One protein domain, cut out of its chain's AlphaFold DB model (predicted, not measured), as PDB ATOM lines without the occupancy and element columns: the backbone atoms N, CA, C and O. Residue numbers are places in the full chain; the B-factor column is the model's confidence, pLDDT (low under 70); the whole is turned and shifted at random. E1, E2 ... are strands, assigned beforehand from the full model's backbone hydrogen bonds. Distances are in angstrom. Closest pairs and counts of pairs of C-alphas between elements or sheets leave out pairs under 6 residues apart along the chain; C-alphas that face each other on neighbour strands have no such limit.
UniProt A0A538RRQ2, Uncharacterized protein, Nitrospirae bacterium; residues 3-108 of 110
ATOM      1  N   ALA A   3      41.764  49.666 -22.170       83.25
ATOM      2  CA  ALA A   3      43.036  48.962 -22.257       83.25
ATOM      3  C   ALA A   3      44.078  49.857 -22.940       83.25
ATOM      4  O   ALA A   3      43.791  50.435 -23.989       83.25
ATOM      5  N   SER A   4      45.267  49.962 -22.352       85.12
ATOM      6  CA  SER A   4      46.446  50.565 -22.978       85.12
ATOM      7  C   SER A   4      47.510  49.503 -23.224       85.12
ATOM      8  O   SER A   4      47.576  48.504 -22.510       85.12
ATOM      9  N   TYR A   5      48.329  49.718 -24.252       85.44
ATOM     10  CA  TYR A   5      49.330  48.759 -24.707       85.44
ATOM     11  C   TYR A   5      50.666  49.459 -24.893       85.44
ATOM     12  O   TYR A   5      50.718  50.552 -25.454       85.44
ATOM     13  N   GLN A   6      51.739  48.817 -24.449       88.06
ATOM     14  CA  GLN A   6      53.092  49.336 -24.580       88.06
ATOM     15  C   GLN A   6      54.061  48.195 -24.882       88.06
ATOM     16  O   GLN A   6      54.086  47.189 -24.173       88.06
ATOM     17  N   CYS A   7      54.894  48.356 -25.909       89.69
ATOM     18  CA  CYS A   7      56.024  47.456 -26.118       89.69
ATOM     19  C   CYS A   7      57.035  47.619 -24.975       89.69
ATOM     20  O   CYS A   7      57.358  48.731 -24.564       89.69
ATOM     21  N   ALA A   8      57.553  46.507 -24.476       87.81
ATOM     22  CA  ALA A   8      58.565  46.454 -23.432       87.81
ATOM     23  C   ALA A   8      59.734  45.567 -23.877       87.81
ATOM     24  O   ALA A   8      59.685  44.936 -24.937       87.81
ATOM     25  N   SER A   9      60.796  45.525 -23.070       89.81
ATOM     26  CA  SER A   9      61.912  44.583 -23.251       89.81
ATOM     27  C   SER A   9      62.553  44.645 -24.647       89.81
ATOM     28  O   SER A   9      62.833  43.618 -25.264       89.81
ATOM     29  N   GLY A  10      62.707  45.854 -25.199       87.81
ATOM     30  CA  GLY A  10      63.257  46.050 -26.545       87.81
ATOM     31  C   GLY A  10      62.347  45.564 -27.680       87.81
ATOM     32  O   GLY A  10      62.836  45.266 -28.761       87.81
ATOM     33  N   GLY A  11      61.035  45.451 -27.441       85.50
ATOM     34  CA  GLY A  11      60.053  45.006 -28.437       85.50
ATOM     35  C   GLY A  11      59.764  43.504 -28.419       85.50
ATOM     36  O   GLY A  11      58.983  43.027 -29.235       85.50
ATOM     37  N   THR A  12      60.348  42.758 -27.479       86.69
ATOM     38  CA  THR A  12      60.127  41.308 -27.331       86.69
ATOM     39  C   THR A  12      58.913  40.961 -26.468       86.69
ATOM     40  O   THR A  12      58.533  39.797 -26.350       86.69
ATOM     41  N   SER A  13      58.293  41.959 -25.836       89.62
ATOM     42  CA  SER A  13      57.115  41.779 -24.993       89.62
ATOM     43  C   SER A  13      56.130  42.926 -25.179       89.62
ATOM     44  O   SER A  13      56.529  44.063 -25.436       89.62
ATOM     45  N   LEU A  14      54.842  42.643 -25.002       88.62
ATOM     46  CA  LEU A  14      53.784  43.649 -24.963       88.62
ATOM     47  C   LEU A  14      53.177  43.669 -23.563       88.62
ATOM     48  O   LEU A  14      52.769  42.631 -23.047       88.62
ATOM     49  N   VAL A  15      53.110  44.848 -22.957       91.25
ATOM     50  CA  VAL A  15      52.413  45.077 -21.695       91.25
ATOM     51  C   VAL A  15      51.060  45.685 -22.006       91.25
ATOM     52  O   VAL A  15      50.962  46.668 -22.734       91.25
ATOM     53  N   GLU A  16      50.022  45.098 -21.441       89.19
ATOM     54  CA  GLU A  16      48.662  45.598 -21.494       89.19
ATOM     55  C   GLU A  16      48.219  45.988 -20.093       89.19
ATOM     56  O   GLU A  16      48.279  45.178 -19.169       89.19
ATOM     57  N   THR A  17      47.703  47.199 -19.954       88.56
ATOM     58  CA  THR A  17      47.143  47.698 -18.701       88.56
ATOM     59  C   THR A  17      45.654  47.898 -18.887       88.56
ATOM     60  O   THR A  17      45.220  48.613 -19.788       88.56
ATOM     61  N   LEU A  18      44.858  47.244 -18.049       85.50
ATOM     62  CA  LEU A  18      43.409  47.274 -18.121       85.50
ATOM     63  C   LEU A  18      42.816  47.972 -16.915       85.50
ATOM     64  O   LEU A  18      42.894  47.473 -15.793       85.50
ATOM     65  N   THR A  19      42.158  49.090 -17.188       84.62
ATOM     66  CA  THR A  19      41.500  49.915 -16.185       84.62
ATOM     67  C   THR A  19      39.991  49.757 -16.308       84.62
ATOM     68  O   THR A  19      39.396  49.933 -17.379       84.62
ATOM     69  N   MET A  20      39.349  49.418 -15.198       82.38
ATOM     70  CA  MET A  20      37.901  49.298 -15.074       82.38
ATOM     71  C   MET A  20      37.435  50.236 -13.965       82.38
ATOM     72  O   MET A  20      38.143  50.425 -12.981       82.38
ATOM     73  N   THR A  21      36.256  50.830 -14.127       85.06
ATOM     74  CA  THR A  21      35.634  51.630 -13.068       85.06
ATOM     75  C   THR A  21      35.466  50.754 -11.826       85.06
ATOM     76  O   THR A  21      35.011  49.618 -11.954       85.06
ATOM     77  N   GLU A  22      35.880  51.260 -10.661       80.88
ATOM     78  CA  GLU A  22      35.728  50.602  -9.348       80.88
ATOM     79  C   GLU A  22      36.427  49.238  -9.177       80.88
ATOM     80  O   GLU A  22      36.203  48.551  -8.182       80.88
ATOM     81  N   LYS A  23      37.314  48.831 -10.095       79.69
ATOM     82  CA  LYS A  23      38.145  47.629  -9.920       79.69
ATOM     83  C   LYS A  23      39.627  47.974 -10.023       79.69
ATOM     84  O   LYS A  23      39.980  48.850 -10.814       79.69
ATOM     85  N   PRO A  24      40.510  47.278  -9.284       83.06
ATOM     86  CA  PRO A  24      41.933  47.529  -9.414       83.06
ATOM     87  C   PRO A  24      42.415  47.175 -10.821       83.06
ATOM     88  O   PRO A  24      41.922  46.240 -11.463       83.06
ATOM     89  N   THR A  25      43.382  47.949 -11.298       85.00
ATOM     90  CA  THR A  25      43.989  47.765 -12.612       85.00
ATOM     91  C   THR A  25      44.631  46.386 -12.723       85.00
ATOM     92  O   THR A  25      45.284  45.914 -11.796       85.00
ATOM     93  N   MET A  26      44.463  45.749 -13.879       85.38
ATOM     94  CA  MET A  26      45.104  44.473 -14.190       85.38
ATOM     95  C   MET A  26      46.167  44.667 -15.260       85.38
ATOM     96  O   MET A  26      45.944  45.392 -16.232       85.38
ATOM     97  N   THR A  27      47.287  43.967 -15.117       90.38
ATOM     98  CA  THR A  27      48.380  44.004 -16.089       90.38
ATOM     99  C   THR A  27      48.526  42.643 -16.743       90.38
ATOM    100  O   THR A  27      48.594  41.630 -16.058       90.38
ATOM    101  N   THR A  28      48.608  42.601 -18.066       89.81
ATOM    102  CA  THR A  28      48.911  41.380 -18.813       89.81
ATOM    103  C   THR A  28      50.231  41.565 -19.544       89.81
ATOM    104  O   THR A  28      50.425  42.579 -20.211       89.81
ATOM    105  N   MET A  29      51.132  40.590 -19.457       91.88
ATOM    106  CA  MET A  29      52.346  40.567 -20.272       91.88
ATOM    107  C   MET A  29      52.229  39.476 -21.334       91.88
ATOM    108  O   MET A  29      52.022  38.312 -20.995       91.88
ATOM    109  N   TYR A  30      52.404  39.849 -22.597       90.62
ATOM    110  CA  TYR A  30      52.435  38.951 -23.750       90.62
ATOM    111  C   TYR A  30      53.867  38.794 -24.250       90.62
ATOM    112  O   TYR A  30      54.592  39.787 -24.346       90.62
ATOM    113  N   HIS A  31      54.262  37.575 -24.601       90.31
ATOM    114  CA  HIS A  31      55.574  37.288 -25.181       90.31
ATOM    115  C   HIS A  31      55.569  35.947 -25.923       90.31
ATOM    116  O   HIS A  31      54.675  35.115 -25.749       90.31
ATOM    117  N   ALA A  32      56.584  35.741 -26.758       90.19
ATOM    118  CA  ALA A  32      56.869  34.434 -27.327       90.19
ATOM    119  C   ALA A  32      57.640  33.576 -26.311       90.19
ATOM    120  O   ALA A  32      58.630  34.029 -25.740       90.19
ATOM    121  N   ASP A  33      57.216  32.332 -26.123       88.50
ATOM    122  CA  ASP A  33      57.897  31.323 -25.314       88.50
ATOM    123  C   ASP A  33      58.072  30.063 -26.160       88.50
ATOM    124  O   ASP A  33      57.099  29.407 -26.519       88.50
ATOM    125  N   LYS A  34      59.317  29.754 -26.541       88.88
ATOM    126  CA  LYS A  34      59.672  28.565 -27.345       88.88
ATOM    127  C   LYS A  34      58.820  28.378 -28.617       88.88
ATOM    128  O   LYS A  34      58.512  27.256 -29.005       88.88
ATOM    129  N   GLY A  35      58.458  29.479 -29.278       84.94
ATOM    130  CA  GLY A  35      57.639  29.475 -30.498       84.94
ATOM    131  C   GLY A  35      56.126  29.507 -30.255       84.94
ATOM    132  O   GLY A  35      55.358  29.598 -31.209       84.94
ATOM    133  N   GLU A  36      55.688  29.490 -28.999       87.94
ATOM    134  CA  GLU A  36      54.291  29.653 -28.612       87.94
ATOM    135  C   GLU A  36      54.021  31.097 -28.183       87.94
ATOM    136  O   GLU A  36      54.858  31.737 -27.550       87.94
ATOM    137  N   PHE A  37      52.839  31.626 -28.501       87.88
ATOM    138  CA  PHE A  37      52.433  32.936 -28.003       87.88
ATOM    139  C   PHE A  37      51.736  32.772 -26.652       87.88
ATOM    140  O   PHE A  37      50.677  32.143 -26.558       87.88
ATOM    141  N   ILE A  38      52.350  33.313 -25.603       89.81
ATOM    142  CA  ILE A  38      51.911  33.172 -24.217       89.81
ATOM    143  C   ILE A  38      51.533  34.539 -23.662       89.81
ATOM    144  O   ILE A  38      52.084  35.574 -24.047       89.81
ATOM    145  N   LEU A  39      50.615  34.534 -22.703       90.00
ATOM    146  CA  LEU A  39      50.378  35.672 -21.835       90.00
ATOM    147  C   LEU A  39      50.389  35.252 -20.364       90.00
ATOM    148  O   LEU A  39      50.027  34.123 -20.031       90.00
ATOM    149  N   THR A  40      50.777  36.176 -19.488       89.81
ATOM    150  CA  THR A  40      50.569  36.073 -18.036       89.81
ATOM    151  C   THR A  40      49.726  37.253 -17.579       89.81
ATOM    152  O   THR A  40      50.085  38.401 -17.845       89.81
ATOM    153  N   LEU A  41      48.596  36.979 -16.928       87.12
ATOM    154  CA  LEU A  41      47.700  37.996 -16.380       87.12
ATOM    155  C   LEU A  41      47.993  38.179 -14.893       87.12
ATOM    156  O   LEU A  41      47.766  37.267 -14.112       87.12
ATOM    157  N   TYR A  42      48.431  39.365 -14.499       86.94
ATOM    158  CA  TYR A  42      48.517  39.785 -13.106       86.94
ATOM    159  C   TYR A  42      47.173  40.385 -12.704       86.94
ATOM    160  O   TYR A  42      46.843  41.526 -13.045       86.94
ATOM    161  N   CYS A  43      46.361  39.576 -12.031       77.31
ATOM    162  CA  CYS A  43      45.068  40.017 -11.542       77.31
ATOM    163  C   CYS A  43      45.212  40.776 -10.220       77.31
ATOM    164  O   CYS A  43      46.068  40.473  -9.390       77.31
ATOM    165  N   ALA A  44      44.278  41.690  -9.984       71.00
ATOM    166  CA  ALA A  44      44.095  42.373  -8.709       71.00
ATOM    167  C   ALA A  44      43.893  41.425  -7.512       71.00
ATOM    168  O   ALA A  44      44.187  41.792  -6.381       71.00
ATOM    169  N   LEU A  45      43.394  40.209  -7.762       72.19
ATOM    170  CA  LEU A  45      43.154  39.181  -6.744       72.19
ATOM    171  C   LEU A  45      44.412  38.359  -6.408       72.19
ATOM    172  O   LEU A  45      44.335  37.383  -5.671       72.19
ATOM    173  N   GLY A  46      45.572  38.728  -6.960       73.06
ATOM    174  CA  GLY A  46      46.857  38.100  -6.661       73.06
ATOM    175  C   GLY A  46      47.158  36.829  -7.456       73.06
ATOM    176  O   GLY A  46      48.267  36.314  -7.347       73.06
ATOM    177  N   ASN A  47      46.233  36.331  -8.284       73.94
ATOM    178  CA  ASN A  47      46.491  35.209  -9.185       73.94
ATOM    179  C   ASN A  47      47.216  35.628 -10.473       73.94
ATOM    180  O   ASN A  47      46.998  36.713 -11.017       73.94
ATOM    181  N   GLN A  48      48.075  34.725 -10.950       84.44
ATOM    182  CA  GLN A  48      48.971  34.912 -12.092       84.44
ATOM    183  C   GLN A  48      48.774  33.807 -13.145       84.44
ATOM    184  O   GLN A  48      49.697  33.027 -13.404       84.44
ATOM    185  N   PRO A  49      47.569  33.655 -13.734       84.44
ATOM    186  CA  PRO A  49      47.353  32.650 -14.762       84.44
ATOM    187  C   PRO A  49      48.195  32.946 -16.007       84.44
ATOM    188  O   PRO A  49      48.175  34.042 -16.576       84.44
ATOM    189  N   ARG A  50      48.899  31.909 -16.444       86.44
ATOM    190  CA  ARG A  50      49.629  31.795 -17.696       86.44
ATOM    191  C   ARG A  50      48.754  31.061 -18.703       86.44
ATOM    192  O   ARG A  50      48.254  29.968 -18.429       86.44
ATOM    193  N   MET A  51      48.577  31.658 -19.875       87.31
ATOM    194  CA  MET A  51      47.717  31.124 -20.925       87.31
ATOM    195  C   MET A  51      48.434  31.110 -22.270       87.31
ATOM    196  O   MET A  51      49.218  32.007 -22.569       87.31
ATOM    197  N   ARG A  52      48.136  30.103 -23.089       88.38
ATOM    198  CA  ARG A  52      48.702  29.920 -24.427       88.38
ATOM    199  C   ARG A  52      47.681  30.234 -25.503       88.38
ATOM    200  O   ARG A  52      46.556  29.741 -25.437       88.38
ATOM    201  N   ALA A  53      48.089  30.985 -26.518       86.69
ATOM    202  CA  ALA A  53      47.269  31.230 -27.691       86.69
ATOM    203  C   ALA A  53      46.999  29.925 -28.452       86.69
ATOM    204  O   ALA A  53      47.913  29.188 -28.827       86.69
ATOM    205  N   ALA A  54      45.731  29.655 -28.733       82.38
ATOM    206  CA  ALA A  54      45.333  28.731 -29.774       82.38
ATOM    207  C   ALA A  54      45.460  29.470 -31.109       82.38
ATOM    208  O   ALA A  54      44.561  30.216 -31.491       82.38
ATOM    209  N   MET A  55      46.601  29.297 -31.779       74.31
ATOM    210  CA  MET A  55      46.864  29.888 -33.092       74.31
ATOM    211  C   MET A  55      45.931  29.239 -34.125       74.31
ATOM    212  O   MET A  55      46.096  28.048 -34.414       74.31
ATOM    213  N   PRO A  56      44.927  29.950 -34.666       67.25
ATOM    214  CA  PRO A  56      44.091  29.379 -35.710       67.25
ATOM    215  C   PRO A  56      44.877  29.328 -37.027       67.25
ATOM    216  O   PRO A  56      45.849  30.057 -37.226       67.25
ATOM    217  N   LYS A  57      44.458  28.456 -37.948       64.12
ATOM    218  CA  LYS A  57      45.020  28.433 -39.305       64.12
ATOM    219  C   LYS A  57      44.531  29.673 -40.069       64.12
ATOM    220  O   LYS A  57      43.326  29.815 -40.262       64.12
ATOM    221  N   GLY A  58      45.456  30.523 -40.520       66.44
ATOM    222  CA  GLY A  58      45.179  31.727 -41.317       66.44
ATOM    223  C   GLY A  58      45.150  33.033 -40.512       66.44
ATOM    224  O   GLY A  58      45.504  33.058 -39.334       66.44
ATOM    225  N   ASP A  59      44.728  34.123 -41.160       60.31
ATOM    226  CA  ASP A  59      44.667  35.455 -40.549       60.31
ATOM    227  C   ASP A  59      43.560  35.532 -39.491       60.31
ATOM    228  O   ASP A  59      42.360  35.621 -39.775       60.31
ATOM    229  N   ALA A  60      43.980  35.496 -38.231       62.62
ATOM    230  CA  ALA A  60      43.097  35.527 -37.083       62.62
ATOM    231  C   ALA A  60      42.731  36.966 -36.705       62.62
ATOM    232  O   ALA A  60      43.577  37.734 -36.257       62.62
ATOM    233  N   LYS A  61      41.442  37.314 -36.771       67.12
ATOM    234  CA  LYS A  61      40.914  38.557 -36.165       67.12
ATOM    235  C   LYS A  61      40.606  38.421 -34.665       67.12
ATOM    236  O   LYS A  61      40.012  39.328 -34.090       67.12
ATOM    237  N   THR A  62      40.925  37.263 -34.080       64.75
ATOM    238  CA  THR A  62      40.664  36.868 -32.690       64.75
ATOM    239  C   THR A  62      41.649  35.766 -32.298       64.75
ATOM    240  O   THR A  62      41.824  34.817 -33.059       64.75
ATOM    241  N   LEU A  63      42.236  35.843 -31.102       74.44
ATOM    242  CA  LEU A  63      43.119  34.814 -30.549       74.44
ATOM    243  C   LEU A  63      42.490  34.219 -29.284       74.44
ATOM    244  O   LEU A  63      42.321  34.886 -28.270       74.44
ATOM    245  N   ALA A  64      42.130  32.940 -29.305       77.31
ATOM    246  CA  ALA A  64      41.708  32.278 -28.071       77.31
ATOM    247  C   ALA A  64      42.940  31.954 -27.216       77.31
ATOM    248  O   ALA A  64      43.950  31.529 -27.768       77.31
ATOM    249  N   PHE A  65      42.863  32.123 -25.894       81.00
ATOM    250  CA  PHE A  65      43.923  31.706 -24.979       81.00
ATOM    251  C   PHE A  65      43.409  30.620 -24.038       81.00
ATOM    252  O   PHE A  65      42.360  30.762 -23.410       81.00
ATOM    253  N   ASN A  66      44.168  29.534 -23.947       82.88
ATOM    254  CA  ASN A  66      43.873  28.392 -23.095       82.88
ATOM    255  C   ASN A  66      44.758  28.447 -21.853       82.88
ATOM    256  O   ASN A  66      45.959  28.702 -21.962       82.88
ATOM    257  N   PHE A  67      44.184  28.187 -20.680       82.31
ATOM    258  CA  PHE A  67      44.946  28.099 -19.439       82.31
ATOM    259  C   PHE A  67      46.018  27.006 -19.511       82.31
ATOM    260  O   PHE A  67      45.745  25.883 -19.934       82.31
ATOM    261  N   VAL A  68      47.229  27.345 -19.066       83.88
ATOM    262  CA  VAL A  68      48.363  26.416 -18.963       83.88
ATOM    263  C   VAL A  68      48.679  26.145 -17.497       83.88
ATOM    264  O   VAL A  68      48.709  24.994 -17.074       83.88
ATOM    265  N   ALA A  69      48.910  27.206 -16.724       79.81
ATOM    266  CA  ALA A  69      49.296  27.125 -15.320       79.81
ATOM    267  C   ALA A  69      49.006  28.453 -14.612       79.81
ATOM    268  O   ALA A  69      48.776  29.465 -15.262       79.81
ATOM    269  N   ALA A  70      49.081  28.477 -13.287       80.06
ATOM    270  CA  ALA A  70      49.204  29.706 -12.512       80.06
ATOM    271  C   ALA A  70      50.350  29.501 -11.527       80.06
ATOM    272  O   ALA A  70      50.308  28.579 -10.718       80.06
ATOM    273  N   THR A  71      51.400  30.313 -11.631       68.81
ATOM    274  CA  THR A  71      52.656  30.112 -10.881       68.81
ATOM    275  C   THR A  71      52.482  30.251  -9.372       68.81
ATOM    276  O   THR A  71      53.293  29.735  -8.612       68.81
ATOM    277  N   ASN A  72      51.426  30.941  -8.943       72.12
ATOM    278  CA  ASN A  72      51.141  31.236  -7.548       72.12
ATOM    279  C   ASN A  72      49.992  30.392  -6.957       72.12
ATOM    280  O   ASN A  72      49.557  30.682  -5.847       72.12
ATOM    281  N   LEU A  73      49.473  29.396  -7.689       67.19
ATOM    282  CA  LEU A  73      48.381  28.529  -7.235       67.19
ATOM    283  C   LEU A  73      48.835  27.068  -7.190       67.19
ATOM    284  O   LEU A  73      49.503  26.591  -8.105       67.19
ATOM    285  N   ALA A  74      48.444  26.355  -6.131       64.75
ATOM    286  CA  ALA A  74      48.786  24.945  -5.947       64.75
ATOM    287  C   ALA A  74      48.003  24.029  -6.900       64.75
ATOM    288  O   ALA A  74      48.530  23.009  -7.346       64.75
ATOM    289  N   THR A  75      46.757  24.388  -7.237       61.84
ATOM    290  CA  THR A  75      45.919  23.608  -8.153       61.84
ATOM    291  C   THR A  75      45.222  24.480  -9.197       61.84
ATOM    292  O   THR A  75      44.954  25.663  -8.999       61.84
ATOM    293  N   ARG A  76      44.915  23.878 -10.352       56.59
ATOM    294  CA  ARG A  76      44.258  24.540 -11.496       56.59
ATOM    295  C   ARG A  76      42.878  25.117 -11.154       56.59
ATOM    296  O   ARG A  76      42.473  26.103 -11.759       56.59
ATOM    297  N   THR A  77      42.160  24.492 -10.228       59.03
ATOM    298  CA  THR A  77      40.795  24.858  -9.814       59.03
ATOM    299  C   THR A  77      40.724  26.156  -9.018       59.03
ATOM    300  O   THR A  77      39.666  26.772  -8.977       59.03
ATOM    301  N   ASP A  78      41.846  26.619  -8.467       57.81
ATOM    302  CA  ASP A  78      41.899  27.859  -7.686       57.81
ATOM    303  C   ASP A  78      42.003  29.112  -8.576       57.81
ATOM    304  O   ASP A  78      42.019  30.239  -8.081       57.81
ATOM    305  N   ALA A  79      42.118  28.942  -9.900       57.06
ATOM    306  CA  ALA A  79      42.244  30.043 -10.844       57.06
ATOM    307  C   ALA A  79      40.859  30.478 -11.361       57.06
ATOM    308  O   ALA A  79      40.324  29.820 -12.251       57.06
ATOM    309  N   PRO A  80      40.302  31.629 -10.932       56.69
ATOM    310  CA  PRO A  80      39.005  32.118 -11.424       56.69
ATOM    311  C   PRO A  80      38.965  32.448 -12.932       56.69
ATOM    312  O   PRO A  80      37.900  32.707 -13.477       56.69
ATOM    313  N   CYS A  81      40.102  32.433 -13.636       55.59
ATOM    314  CA  CYS A  81      40.182  32.654 -15.082       55.59
ATOM    315  C   CYS A  81      40.726  31.406 -15.792       55.59
ATOM    316  O   CYS A  81      41.889  31.373 -16.195       55.59
ATOM    317  N   THR A  82      39.899  30.372 -15.945       54.31
ATOM    318  CA  THR A  82      40.274  29.134 -16.657       54.31
ATOM    319  C   THR A  82      40.162  29.254 -18.179       54.31
ATOM    320  O   THR A  82      40.875  28.551 -18.895       54.31
ATOM    321  N   THR A  83      39.327  30.162 -18.701       51.69
ATOM    322  CA  THR A  83      39.192  30.391 -20.151       51.69
ATOM    323  C   THR A  83      39.079  31.879 -20.469       51.69
ATOM    324  O   THR A  83      38.000  32.466 -20.423       51.69
ATOM    325  N   CYS A  84      40.193  32.510 -20.844       51.06
ATOM    326  CA  CYS A  84      40.185  33.902 -21.281       51.06
ATOM    327  C   CYS A  84      40.212  33.951 -22.813       51.06
ATOM    328  O   CYS A  84      41.224  33.666 -23.453       51.06
ATOM    329  N   ARG A  85      39.080  34.296 -23.432       52.25
ATOM    330  CA  ARG A  85      39.018  34.498 -24.884       52.25
ATOM    331  C   ARG A  85      39.416  35.930 -25.202       52.25
ATOM    332  O   ARG A  85      38.744  36.876 -24.794       52.25
ATOM    333  N   LEU A  86      40.498  36.080 -25.956       50.41
ATOM    334  CA  LEU A  86      41.006  37.382 -26.346       50.41
ATOM    335  C   LEU A  86      40.613  37.696 -27.794       50.41
ATOM    336  O   LEU A  86      41.255  37.287 -28.760       50.41
ATOM    337  N   ALA A  87      39.530  38.446 -27.969       44.00
ATOM    338  CA  ALA A  87      39.126  38.929 -29.284       44.00
ATOM    339  C   ALA A  87      40.034  40.088 -29.718       44.00
ATOM    340  O   ALA A  87      39.709  41.262 -29.564       44.00
ATOM    341  N   SER A  88      41.218  39.756 -30.236       41.81
ATOM    342  CA  SER A  88      42.147  40.752 -30.758       41.81
ATOM    343  C   SER A  88      41.882  41.041 -32.230       41.81
ATOM    344  O   SER A  88      42.354  40.316 -33.103       41.81
ATOM    345  N   ARG A  89      41.176  42.141 -32.517       43.66
ATOM    346  CA  ARG A  89      41.216  42.768 -33.845       43.66
ATOM    347  C   ARG A  89      42.562  43.478 -33.984       43.66
ATOM    348  O   ARG A  89      42.671  44.675 -33.738       43.66
ATOM    349  N   ILE A  90      43.597  42.724 -34.337       41.00
ATOM    350  CA  ILE A  90      44.929  43.274 -34.590       41.00
ATOM    351  C   ILE A  90      44.876  44.062 -35.904       41.00
ATOM    352  O   ILE A  90      45.003  43.507 -36.989       41.00
ATOM    353  N   GLY A  91      44.656  45.372 -35.805       36.53
ATOM    354  CA  GLY A  91      45.001  46.323 -36.854       36.53
ATOM    355  C   GLY A  91      46.338  46.958 -36.503       36.53
ATOM    356  O   GLY A  91      46.363  47.944 -35.774       36.53
ATOM    357  N   ILE A  92      47.450  46.394 -36.979       37.16
ATOM    358  CA  ILE A  92      48.741  47.093 -36.944       37.16
ATOM    359  C   ILE A  92      48.707  48.089 -38.100       37.16
ATOM    360  O   ILE A  92      49.148  47.790 -39.206       37.16
ATOM    361  N   THR A  93      48.140  49.272 -37.882       33.59
ATOM    362  CA  THR A  93      48.489  50.404 -38.735       33.59
ATOM    363  C   THR A  93      49.785  50.972 -38.175       33.59
ATOM    364  O   THR A  93      49.872  51.327 -37.002       33.59
ATOM    365  N   SER A  94      50.834  50.988 -38.993       32.59
ATOM    366  CA  SER A  94      52.055  51.725 -38.681       32.59
ATOM    367  C   SER A  94      51.860  53.176 -39.115       32.59
ATOM    368  O   SER A  94      51.815  53.447 -40.318       32.59
ATOM    369  N   PRO A  95      51.747  54.126 -38.176       36.44
ATOM    370  CA  PRO A  95      52.193  55.479 -38.432       36.44
ATOM    371  C   PRO A  95      53.315  55.831 -37.454       36.44
ATOM    372  O   PRO A  95      53.351  55.390 -36.309       36.44
ATOM    373  N   ARG A  96      54.242  56.659 -37.925       35.88
ATOM    374  CA  ARG A  96      55.499  57.065 -37.281       35.88
ATOM    375  C   ARG A  96      55.418  57.691 -35.869       35.88
ATOM    376  O   ARG A  96      56.446  58.159 -35.413       35.88
ATOM    377  N   ASN A  97      54.284  57.712 -35.165       32.59
ATOM    378  CA  ASN A  97      54.132  58.372 -33.859       32.59
ATOM    379  C   ASN A  97      53.030  57.727 -32.992       32.59
ATOM    380  O   ASN A  97      51.901  58.210 -32.961       32.59
ATOM    381  N   GLY A  98      53.365  56.669 -32.246       35.94
ATOM    382  CA  GLY A  98      52.507  56.131 -31.180       35.94
ATOM    383  C   GLY A  98      51.542  55.035 -31.637       35.94
ATOM    384  O   GLY A  98      50.455  55.293 -32.148       35.94
ATOM    385  N   SER A  99      51.933  53.781 -31.423       34.97
ATOM    386  CA  SER A  99      51.111  52.607 -31.713       34.97
ATOM    387  C   SER A  99      49.993  52.472 -30.678       34.97
ATOM    388  O   SER A  99      50.273  52.270 -29.498       34.97
ATOM    389  N   SER A 100      48.728  52.526 -31.102       35.72
ATOM    390  CA  SER A 100      47.610  52.074 -30.267       35.72
ATOM    391  C   SER A 100      46.985  50.830 -30.895       35.72
ATOM    392  O   SER A 100      46.348  50.883 -31.942       35.72
ATOM    393  N   ALA A 101      47.227  49.675 -30.276       38.47
ATOM    394  CA  ALA A 101      46.459  48.469 -30.542       38.47
ATOM    395  C   ALA A 101      45.159  48.570 -29.737       38.47
ATOM    396  O   ALA A 101      45.198  48.870 -28.547       38.47
ATOM    397  N   ARG A 102      43.995  48.339 -30.349       41.59
ATOM    398  CA  ARG A 102      42.723  48.264 -29.615       41.59
ATOM    399  C   ARG A 102      42.326  46.802 -29.497       41.59
ATOM    400  O   ARG A 102      41.706  46.253 -30.401       41.59
ATOM    401  N   MET A 103      42.704  46.175 -28.390       50.12
ATOM    402  CA  MET A 103      42.280  44.816 -28.070       50.12
ATOM    403  C   MET A 103      41.167  44.839 -27.015       50.12
ATOM    404  O   MET A 103      41.245  45.539 -26.004       50.12
ATOM    405  N   GLU A 104      40.076  44.135 -27.318       49.56
ATOM    406  CA  GLU A 104      38.882  44.040 -26.479       49.56
ATOM    407  C   GLU A 104      38.904  42.679 -25.769       49.56
ATOM    408  O   GLU A 104      38.992  41.624 -26.402       49.56
ATOM    409  N   ARG A 105      38.884  42.693 -24.429       58.19
ATOM    410  CA  ARG A 105      38.943  41.477 -23.604       58.19
ATOM    411  C   ARG A 105      37.555  41.128 -23.094       58.19
ATOM    412  O   ARG A 105      36.951  41.944 -22.406       58.19
ATOM    413  N   ASN A 106      37.093  39.907 -23.369       51.16
ATOM    414  CA  ASN A 106      35.842  39.386 -22.822       51.16
ATOM    415  C   ASN A 106      36.145  38.176 -21.924       51.16
ATOM    416  O   ASN A 106      36.166  37.027 -22.368       51.16
ATOM    417  N   CYS A 107      36.445  38.452 -20.654       46.53
ATOM    418  CA  CYS A 107      36.717  37.426 -19.650       46.53
ATOM    419  C   CYS A 107      35.390  36.834 -19.158       46.53
ATOM    420  O   CYS A 107      34.594  37.550 -18.557       46.53
ATOM    421  N   HIS A 108      35.157  35.545 -19.406       45.84
ATOM    422  CA  HIS A 108      34.046  34.807 -18.805       45.84
ATOM    423  C   HIS A 108      34.615  33.945 -17.678       45.84
ATOM    424  O   HIS A 108      35.479  33.104 -17.924       45.84
TER     425      HIS A 108
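AT A GLANCE: This is residues 3 to 108 of the 110 residues of an uncharacterized protein of Nitrospirae bacterium (UniProt A0A538RRQ2). A single sheet of eight strands winds back and forth and curls into an open, partly formed barrel, whose first strand E1 and last strand E8 come near each other at one corner without closing it. Two long loops, residues 71 to 82 and 88 to 103, reach out to opposite ends of the longest axis. The printed part has 106 residues, with no named helix and eight strands in the order E1 to E8, both along the chain and across the sheet, all antiparallel. The class is all strand, with 55 residues in named elements. The whole is compact, with a radius of gyration of the C-alphas of 14.0 A and spans of 45 by 36 by 26 A.

HOW THE PARTS SIT: E1, residues 3 to 8, and E2, residues 13 to 20, form a hairpin at 158 degrees, with N 6 and O 15 2.9 A apart. E3, residues 23 to 33, is the antiparallel neighbour of E2, with N 16 and O 28 at 2.8 A. E4, residues 36 to 42, follows at 158 degrees to E3, with N 33 and O 36 at 2.8 A. E5, residues 49 to 54, pairs with E4 through N 39 and O 51, 2.9 A. E6, residues 63 to 70, pairs with E5 through N 52 and O 66, 2.8 A. E7, residues 83 to 87, stands at 149 degrees to E6, with N 63 and O 86 at 2.9 A. E8, residues 104 to 107, is antiparallel to E7 at 164 degrees, but no N and O across this pair are within hydrogen-bond range; C-alphas 84 and 107, which face each other, are 5.2 A apart. The eight strands form a meander, each the antiparallel neighbour of the one before. The edge strands E1 and E8 have one pair of C-alphas within 8 A, Ala 3 and Glu 104 at 7.7 A, and their centres are 15.7 A apart. E1 and E5, for instance, are apart.

IN THESE COORDINATES: E1 begins at C-alpha 3, (43.036, 48.962, -22.257), and is 15.8 A long. E2 measures 22.9 A, and E3, the longest strand by residues, 29.9 A, ending at C-alpha 33, (57.897, 31.323, -25.314). E4 and E6 measure 19.4 A and 19.7 A, and E5 15.6 A. E7 spans 12.5 A and E8 9.8 A, ending at C-alpha 107, (36.717, 37.426, -19.650).

THE WHOLE: The sheet is strongly twisted and curled, its way across turning by 135 degrees. The C-alphas farthest apart are those of Thr 75 and Arg 96, 45.4 A. The links E6 to E7 and E7 to E8 are long. The printed part has no cut. Its mean pLDDT is 70.5, and residues 56 to 62, 71 and 73 to 108 are under 70.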